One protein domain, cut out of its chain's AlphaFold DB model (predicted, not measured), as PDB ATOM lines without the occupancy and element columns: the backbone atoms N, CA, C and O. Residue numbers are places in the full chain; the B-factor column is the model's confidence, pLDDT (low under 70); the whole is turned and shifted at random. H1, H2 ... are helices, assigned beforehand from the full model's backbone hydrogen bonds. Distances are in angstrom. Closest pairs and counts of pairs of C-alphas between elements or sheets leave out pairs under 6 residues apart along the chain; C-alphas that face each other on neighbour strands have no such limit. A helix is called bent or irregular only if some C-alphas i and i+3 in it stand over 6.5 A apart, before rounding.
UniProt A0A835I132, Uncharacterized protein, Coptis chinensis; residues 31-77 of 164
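AT A GLANCE: This is residues 31 to 77 of the 164 residues of an uncharacterized protein of Coptis chinensis (UniProt A0A835I132). Two separate helices stand like two uneven legs on one side of a long looping link, with a gap between them. The longer leg, H2, begins near the middle of this crossbar, and the shorter, H1, ends at one end of it; the link runs past the start of H2, turns at residues 52 to 54 and folds back to H2. The printed part has 47 residues, with two named helices in the order H1, H2 and no named strand, and its class is all helix. The whole is only just loose, close to compact, with a radius of gyration of the C-alphas of 11.7 A, and flat, spanning 31 by 27 by 11 A.

HOW THE PARTS SIT: H2, residues 62 to 76, is the longest helix. H1, residues 33 to 42, is close to H2 but not clearly touching it: the closest C-alphas, those of Tyr 34 and Glu 64, are 7.9 A apart. Their centres are 16.1 A apart. They run opposite ways at a steep tilt of 37 degrees, only just steep. In H1 and H2 every O i to N i+4 pair is within hydrogen-bond range.

IN THESE COORDINATES: H2 has 15 residues and measures 21.3 A, from C-alpha 62 at (46.087, -28.279, -8.916) to C-alpha 76 at (29.155, -32.791, 3.135). H1 has 10 residues and measures 14.3 A, beginning with C-alpha 33 at (38.076, -16.670, -1.886). Neither helix is bent.

THE WHOLE: The C-alphas of Gly 43 and Met 77, the two farthest apart, are 32.3 A apart. The printed part has no cut. The link from H1 to H2, residues 43 to 61, is long. The mean pLDDT of the printed part is 73.0; residues 31 to 32, 42, 55 and 72 to 77 are under 70.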
ATOM      1  N   LYS A  31      34.204 -19.928   1.251       57.38
ATOM      2  CA  LYS A  31      34.235 -20.778   0.068       57.38
ATOM      3  C   LYS A  31      34.685 -19.899  -1.093       57.38
ATOM      4  O   LYS A  31      34.179 -18.784  -1.246       57.38
ATOM      5  N   ASN A  32      35.632 -20.368  -1.899       62.09
ATOM      6  CA  ASN A  32      36.009 -19.713  -3.148       62.09
ATOM      7  C   ASN A  32      36.747 -18.367  -3.058       62.09
ATOM      8  O   ASN A  32      36.842 -17.671  -4.071       62.09
ATOM      9  N   LYS A  33      37.320 -17.947  -1.920       71.00
ATOM     10  CA  LYS A  33      38.076 -16.670  -1.886       71.00
ATOM     11  C   LYS A  33      39.260 -16.668  -2.856       71.00
ATOM     12  O   LYS A  33      39.501 -15.652  -3.508       71.00
ATOM     13  N   TYR A  34      39.973 -17.787  -2.960       70.62
ATOM     14  CA  TYR A  34      41.112 -17.925  -3.867       70.62
ATOM     15  C   TYR A  34      40.668 -18.014  -5.327       70.62
ATOM     16  O   TYR A  34      41.204 -17.284  -6.159       70.62
ATOM     17  N   LEU A  35      39.615 -18.783  -5.625       71.25
ATOM     18  CA  LEU A  35      39.027 -18.832  -6.967       71.25
ATOM     19  C   LEU A  35      38.509 -17.461  -7.414       71.25
ATOM     20  O   LEU A  35      38.729 -17.042  -8.543       71.25
ATOM     21  N   THR A  36      37.861 -16.722  -6.516       72.31
ATOM     22  CA  THR A  36      37.307 -15.397  -6.815       72.31
ATOM     23  C   THR A  36      38.421 -14.389  -7.088       72.31
ATOM     24  O   THR A  36      38.308 -13.581  -8.006       72.31
ATOM     25  N   LYS A  37      39.523 -14.440  -6.326       77.94
ATOM     26  CA  LYS A  37      40.728 -13.646  -6.618       77.94
ATOM     27  C   LYS A  37      41.331 -14.024  -7.972       77.94
ATOM     28  O   LYS A  37      41.723 -13.130  -8.714       77.94
ATOM     29  N   HIS A  38      41.367 -15.313  -8.306       72.06
ATOM     30  CA  HIS A  38      41.861 -15.789  -9.596       72.06
ATOM     31  C   HIS A  38      40.998 -15.294 -10.760       72.06
ATOM     32  O   HIS A  38      41.528 -14.689 -11.684       72.06
ATOM     33  N   ILE A  39      39.674 -15.475 -10.697       76.00
ATOM     34  CA  ILE A  39      38.733 -15.007 -11.728       76.00
ATOM     35  C   ILE A  39      38.866 -13.492 -11.925       76.00
ATOM     36  O   ILE A  39      38.906 -13.022 -13.058       76.00
ATOM     37  N   LYS A  40      39.016 -12.732 -10.831       76.88
ATOM     38  CA  LYS A  40      39.256 -11.282 -10.892       76.88
ATOM     39  C   LYS A  40      40.589 -10.906 -11.545       76.88
ATOM     40  O   LYS A  40      40.665  -9.842 -12.143       76.88
ATOM     41  N   ARG A  41      41.632 -11.731 -11.405       74.19
ATOM     42  CA  ARG A  41      42.984 -11.443 -11.917       74.19
ATOM     43  C   ARG A  41      43.201 -11.924 -13.353       74.19
ATOM     44  O   ARG A  41      43.895 -11.259 -14.104       74.19
ATOM     45  N   GLY A  42      42.656 -13.087 -13.708       69.31
ATOM     46  CA  GLY A  42      42.928 -13.778 -14.972       69.31
ATOM     47  C   GLY A  42      41.767 -13.789 -15.965       69.31
ATOM     48  O   GLY A  42      41.886 -14.419 -17.007       69.31
ATOM     49  N   GLY A  43      40.628 -13.165 -15.641       72.12
ATOM     50  CA  GLY A  43      39.470 -13.076 -16.540       72.12
ATOM     51  C   GLY A  43      38.774 -14.411 -16.838       72.12
ATOM     52  O   GLY A  43      37.877 -14.458 -17.674       72.12
ATOM     53  N   GLY A  44      39.152 -15.498 -16.158       74.88
ATOM     54  CA  GLY A  44      38.668 -16.840 -16.461       74.88
ATOM     55  C   GLY A  44      38.755 -17.814 -15.290       74.88
ATOM     56  O   GLY A  44      39.424 -17.577 -14.276       74.88
ATOM     57  N   LYS A  45      38.038 -18.932 -15.433       74.44
ATOM     58  CA  LYS A  45      38.134 -20.069 -14.511       74.44
ATOM     59  C   LYS A  45      39.510 -20.736 -14.685       74.44
ATOM     60  O   LYS A  45      39.979 -20.827 -15.818       74.44
ATOM     61  N   PRO A  46      40.157 -21.190 -13.598       72.81
ATOM     62  CA  PRO A  46      41.426 -21.894 -13.693       72.81
ATOM     63  C   PRO A  46      41.245 -23.170 -14.517       72.81
ATOM     64  O   PRO A  46      40.260 -23.896 -14.358       72.81
ATOM     65  N   ARG A  47      42.194 -23.421 -15.417       73.94
ATOM     66  CA  ARG A  47      42.240 -24.644 -16.212       73.94
ATOM     67  C   ARG A  47      42.873 -25.740 -15.360       73.94
ATOM     68  O   ARG A  47      44.004 -25.586 -14.914       73.94
ATOM     69  N   ILE A  48      42.127 -26.811 -15.114       75.69
ATOM     70  CA  ILE A  48      42.582 -27.968 -14.340       75.69
ATOM     71  C   ILE A  48      42.621 -29.156 -15.292       75.69
ATOM     72  O   ILE A  48      41.589 -29.542 -15.839       75.69
ATOM     73  N   GLU A  49      43.809 -29.712 -15.506       79.75
ATOM     74  CA  GLU A  49      43.991 -30.923 -16.301       79.75
ATOM     75  C   GLU A  49      44.225 -32.113 -15.376       79.75
ATOM     76  O   GLU A  49      45.120 -32.092 -14.531       79.75
ATOM     77  N   ILE A  50      43.438 -33.172 -15.545       79.50
ATOM     78  CA  ILE A  50      43.658 -34.457 -14.881       79.50
ATOM     79  C   ILE A  50      44.042 -35.434 -15.984       79.50
ATOM     80  O   ILE A  50      43.201 -35.819 -16.795       79.50
ATOM     81  N   LEU A  51      45.329 -35.778 -16.068       76.25
ATOM     82  CA  LEU A  51      45.791 -36.722 -17.083       76.25
ATOM     83  C   LEU A  51      45.268 -38.133 -16.773       76.25
ATOM     84  O   LEU A  51      45.299 -38.545 -15.607       76.25
ATOM     85  N   PRO A  52      44.849 -38.901 -17.793       70.75
ATOM     86  CA  PRO A  52      44.424 -40.281 -17.599       70.75
ATOM     87  C   PRO A  52      45.569 -41.091 -16.970       70.75
ATOM     88  O   PRO A  52      46.707 -41.047 -17.435       70.75
ATOM     89  N   GLY A  53      45.279 -41.781 -15.864       78.00
ATOM     90  CA  GLY A  53      46.262 -42.551 -15.090       78.00
ATOM     91  C   GLY A  53      46.977 -41.780 -13.973       78.00
ATOM     92  O   GLY A  53      47.685 -42.395 -13.176       78.00
ATOM     93  N   LYS A  54      46.781 -40.459 -13.843       72.44
ATOM     94  CA  LYS A  54      47.273 -39.689 -12.691       72.44
ATOM     95  C   LYS A  54      46.117 -39.322 -11.767       72.44
ATOM     96  O   LYS A  54      45.191 -38.624 -12.154       72.44
ATOM     97  N   ALA A  55      46.220 -39.730 -10.503       69.88
ATOM     98  CA  ALA A  55      45.226 -39.422  -9.468       69.88
ATOM     99  C   ALA A  55      45.242 -37.951  -9.002       69.88
ATOM    100  O   ALA A  55      44.467 -37.572  -8.127       69.88
ATOM    101  N   LYS A  56      46.153 -37.124  -9.533       72.88
ATOM    102  CA  LYS A  56      46.324 -35.726  -9.136       72.88
ATOM    103  C   LYS A  56      46.191 -34.802 -10.352       72.88
ATOM    104  O   LYS A  56      46.745 -35.129 -11.403       72.88
ATOM    105  N   PRO A  57      45.508 -33.654 -10.205       78.19
ATOM    106  CA  PRO A  57      45.502 -32.600 -11.211       78.19
ATOM    107  C   PRO A  57      46.916 -32.049 -11.427       78.19
ATOM    108  O   PRO A  57      47.714 -31.961 -10.492       78.19
ATOM    109  N   ILE A  58      47.206 -31.655 -12.661       73.88
ATOM    110  CA  ILE A  58      48.451 -31.000 -13.059       73.88
ATOM    111  C   ILE A  58      48.157 -29.533 -13.380       73.88
ATOM    112  O   ILE A  58      47.105 -29.199 -13.928       73.88
ATOM    113  N   GLY A  59      49.102 -28.667 -13.015       75.50
ATOM    114  CA  GLY A  59      49.064 -27.228 -13.259       75.50
ATOM    115  C   GLY A  59      49.180 -26.408 -11.976       75.50
ATOM    116  O   GLY A  59      49.008 -26.924 -10.870       75.50
ATOM    117  N   ASP A  60      49.422 -25.109 -12.149       73.56
ATOM    118  CA  ASP A  60      49.656 -24.133 -11.072       73.56
ATOM    119  C   ASP A  60      48.493 -24.007 -10.076       73.56
ATOM    120  O   ASP A  60      48.650 -23.416  -9.015       73.56
ATOM    121  N   TRP A  61      47.318 -24.543 -10.424       77.12
ATOM    122  CA  TRP A  61      46.095 -24.497  -9.619       77.12
ATOM    123  C   TRP A  61      45.662 -25.863  -9.068       77.12
ATOM    124  O   TRP A  61      44.594 -25.984  -8.462       77.12
ATOM    125  N   GLY A  62      46.452 -26.917  -9.303       76.44
ATOM    126  CA  GLY A  62      46.087 -28.279  -8.916       76.44
ATOM    127  C   GLY A  62      45.927 -28.443  -7.402       76.44
ATOM    128  O   GLY A  62      44.974 -29.077  -6.949       76.44
ATOM    129  N   GLN A  63      46.814 -27.834  -6.610       79.50
ATOM    130  CA  GLN A  63      46.797 -27.958  -5.150       79.50
ATOM    131  C   GLN A  63      45.637 -27.179  -4.516       79.50
ATOM    132  O   GLN A  63      44.966 -27.678  -3.613       79.50
ATOM    133  N   GLU A  64      45.369 -25.970  -5.000       78.31
ATOM    134  CA  GLU A  64      44.256 -25.122  -4.580       78.31
ATOM    135  C   GLU A  64      42.917 -25.779  -4.909       78.31
ATOM    136  O   GLU A  64      42.006 -25.760  -4.080       78.31
ATOM    137  N   TRP A  65      42.814 -26.424  -6.074       76.44
ATOM    138  CA  TRP A  65      41.636 -27.202  -6.438       76.44
ATOM    139  C   TRP A  65      41.432 -28.420  -5.530       76.44
ATOM    140  O   TRP A  65      40.317 -28.626  -5.054       76.44
ATOM    141  N   ILE A  66      42.492 -29.178  -5.212       77.69
ATOM    142  CA  ILE A  66      42.418 -30.283  -4.235       77.69
ATOM    143  C   ILE A  66      41.945 -29.767  -2.869       77.69
ATOM    144  O   ILE A  66      41.098 -30.391  -2.229       77.69
ATOM    145  N   ASN A  67      42.474 -28.630  -2.415       79.06
ATOM    146  CA  ASN A  67      42.120 -28.056  -1.120       79.06
ATOM    147  C   ASN A  67      40.649 -27.613  -1.076       79.06
ATOM    148  O   ASN A  67      39.957 -27.902  -0.100       79.06
ATOM    149  N   GLU A  68      40.156 -26.946  -2.123       75.50
ATOM    150  CA  GLU A  68      38.743 -26.553  -2.230       75.50
ATOM    151  C   GLU A  68      37.825 -27.785  -2.310       75.50
ATOM    152  O   GLU A  68      36.829 -27.842  -1.587       75.50
ATOM    153  N   LEU A  69      38.188 -28.815  -3.088       73.62
ATOM    154  CA  LEU A  69      37.465 -30.092  -3.097       73.62
ATOM    155  C   LEU A  69      37.420 -30.729  -1.709       73.62
ATOM    156  O   LEU A  69      36.357 -31.151  -1.266       73.62
ATOM    157  N   GLY A  70      38.545 -30.758  -0.993       72.50
ATOM    158  CA  GLY A  70      38.613 -31.298   0.363       72.50
ATOM    159  C   GLY A  70      37.742 -30.530   1.361       72.50
ATOM    160  O   GLY A  70      37.175 -31.138   2.265       72.50
ATOM    161  N   MET A  71      37.604 -29.210   1.205       71.56
ATOM    162  CA  MET A  71      36.726 -28.382   2.041       71.56
ATOM    163  C   MET A  71      35.242 -28.615   1.741       71.56
ATOM    164  O   MET A  71      34.447 -28.690   2.673       71.56
ATOM    165  N   ILE A  72      34.872 -28.749   0.463       68.88
ATOM    166  CA  ILE A  72      33.500 -29.090   0.055       68.88
ATOM    167  C   ILE A  72      33.146 -30.486   0.563       68.88
ATOM    168  O   ILE A  72      32.141 -30.654   1.241       68.88
ATOM    169  N   ALA A  73      34.027 -31.456   0.327       66.94
ATOM    170  CA  ALA A  73      33.848 -32.817   0.797       66.94
ATOM    171  C   ALA A  73      33.663 -32.849   2.325       66.94
ATOM    172  O   ALA A  73      32.720 -33.458   2.809       66.94
ATOM    173  N   LYS A  74      34.495 -32.143   3.104       67.88
ATOM    174  CA  LYS A  74      34.342 -32.060   4.572       67.88
ATOM    175  C   LYS A  74      33.026 -31.436   5.029       67.88
ATOM    176  O   LYS A  74      32.545 -31.789   6.099       67.88
ATOM    177  N   ASP A  75      32.479 -30.495   4.267       65.88
ATOM    178  CA  ASP A  75      31.193 -29.875   4.585       65.88
ATOM    179  C   ASP A  75      30.020 -30.842   4.397       65.88
ATOM    180  O   ASP A  75      29.039 -30.742   5.132       65.88
ATOM    181  N   ASP A  76      30.144 -31.756   3.436       65.00
ATOM    182  CA  ASP A  76      29.155 -32.791   3.135       65.00
ATOM    183  C   ASP A  76      29.493 -34.135   3.813       65.00
ATOM    184  O   ASP A  76      28.750 -35.108   3.688       65.00
ATOM    185  N   MET A  77      30.605 -34.197   4.557       64.19
ATOM    186  CA  MET A  77      31.029 -35.386   5.286       64.19
ATOM    187  C   MET A  77      29.988 -35.713   6.362       64.19
ATOM    188  O   MET A  77      29.560 -34.809   7.092       64.19
TER     189      MET A  77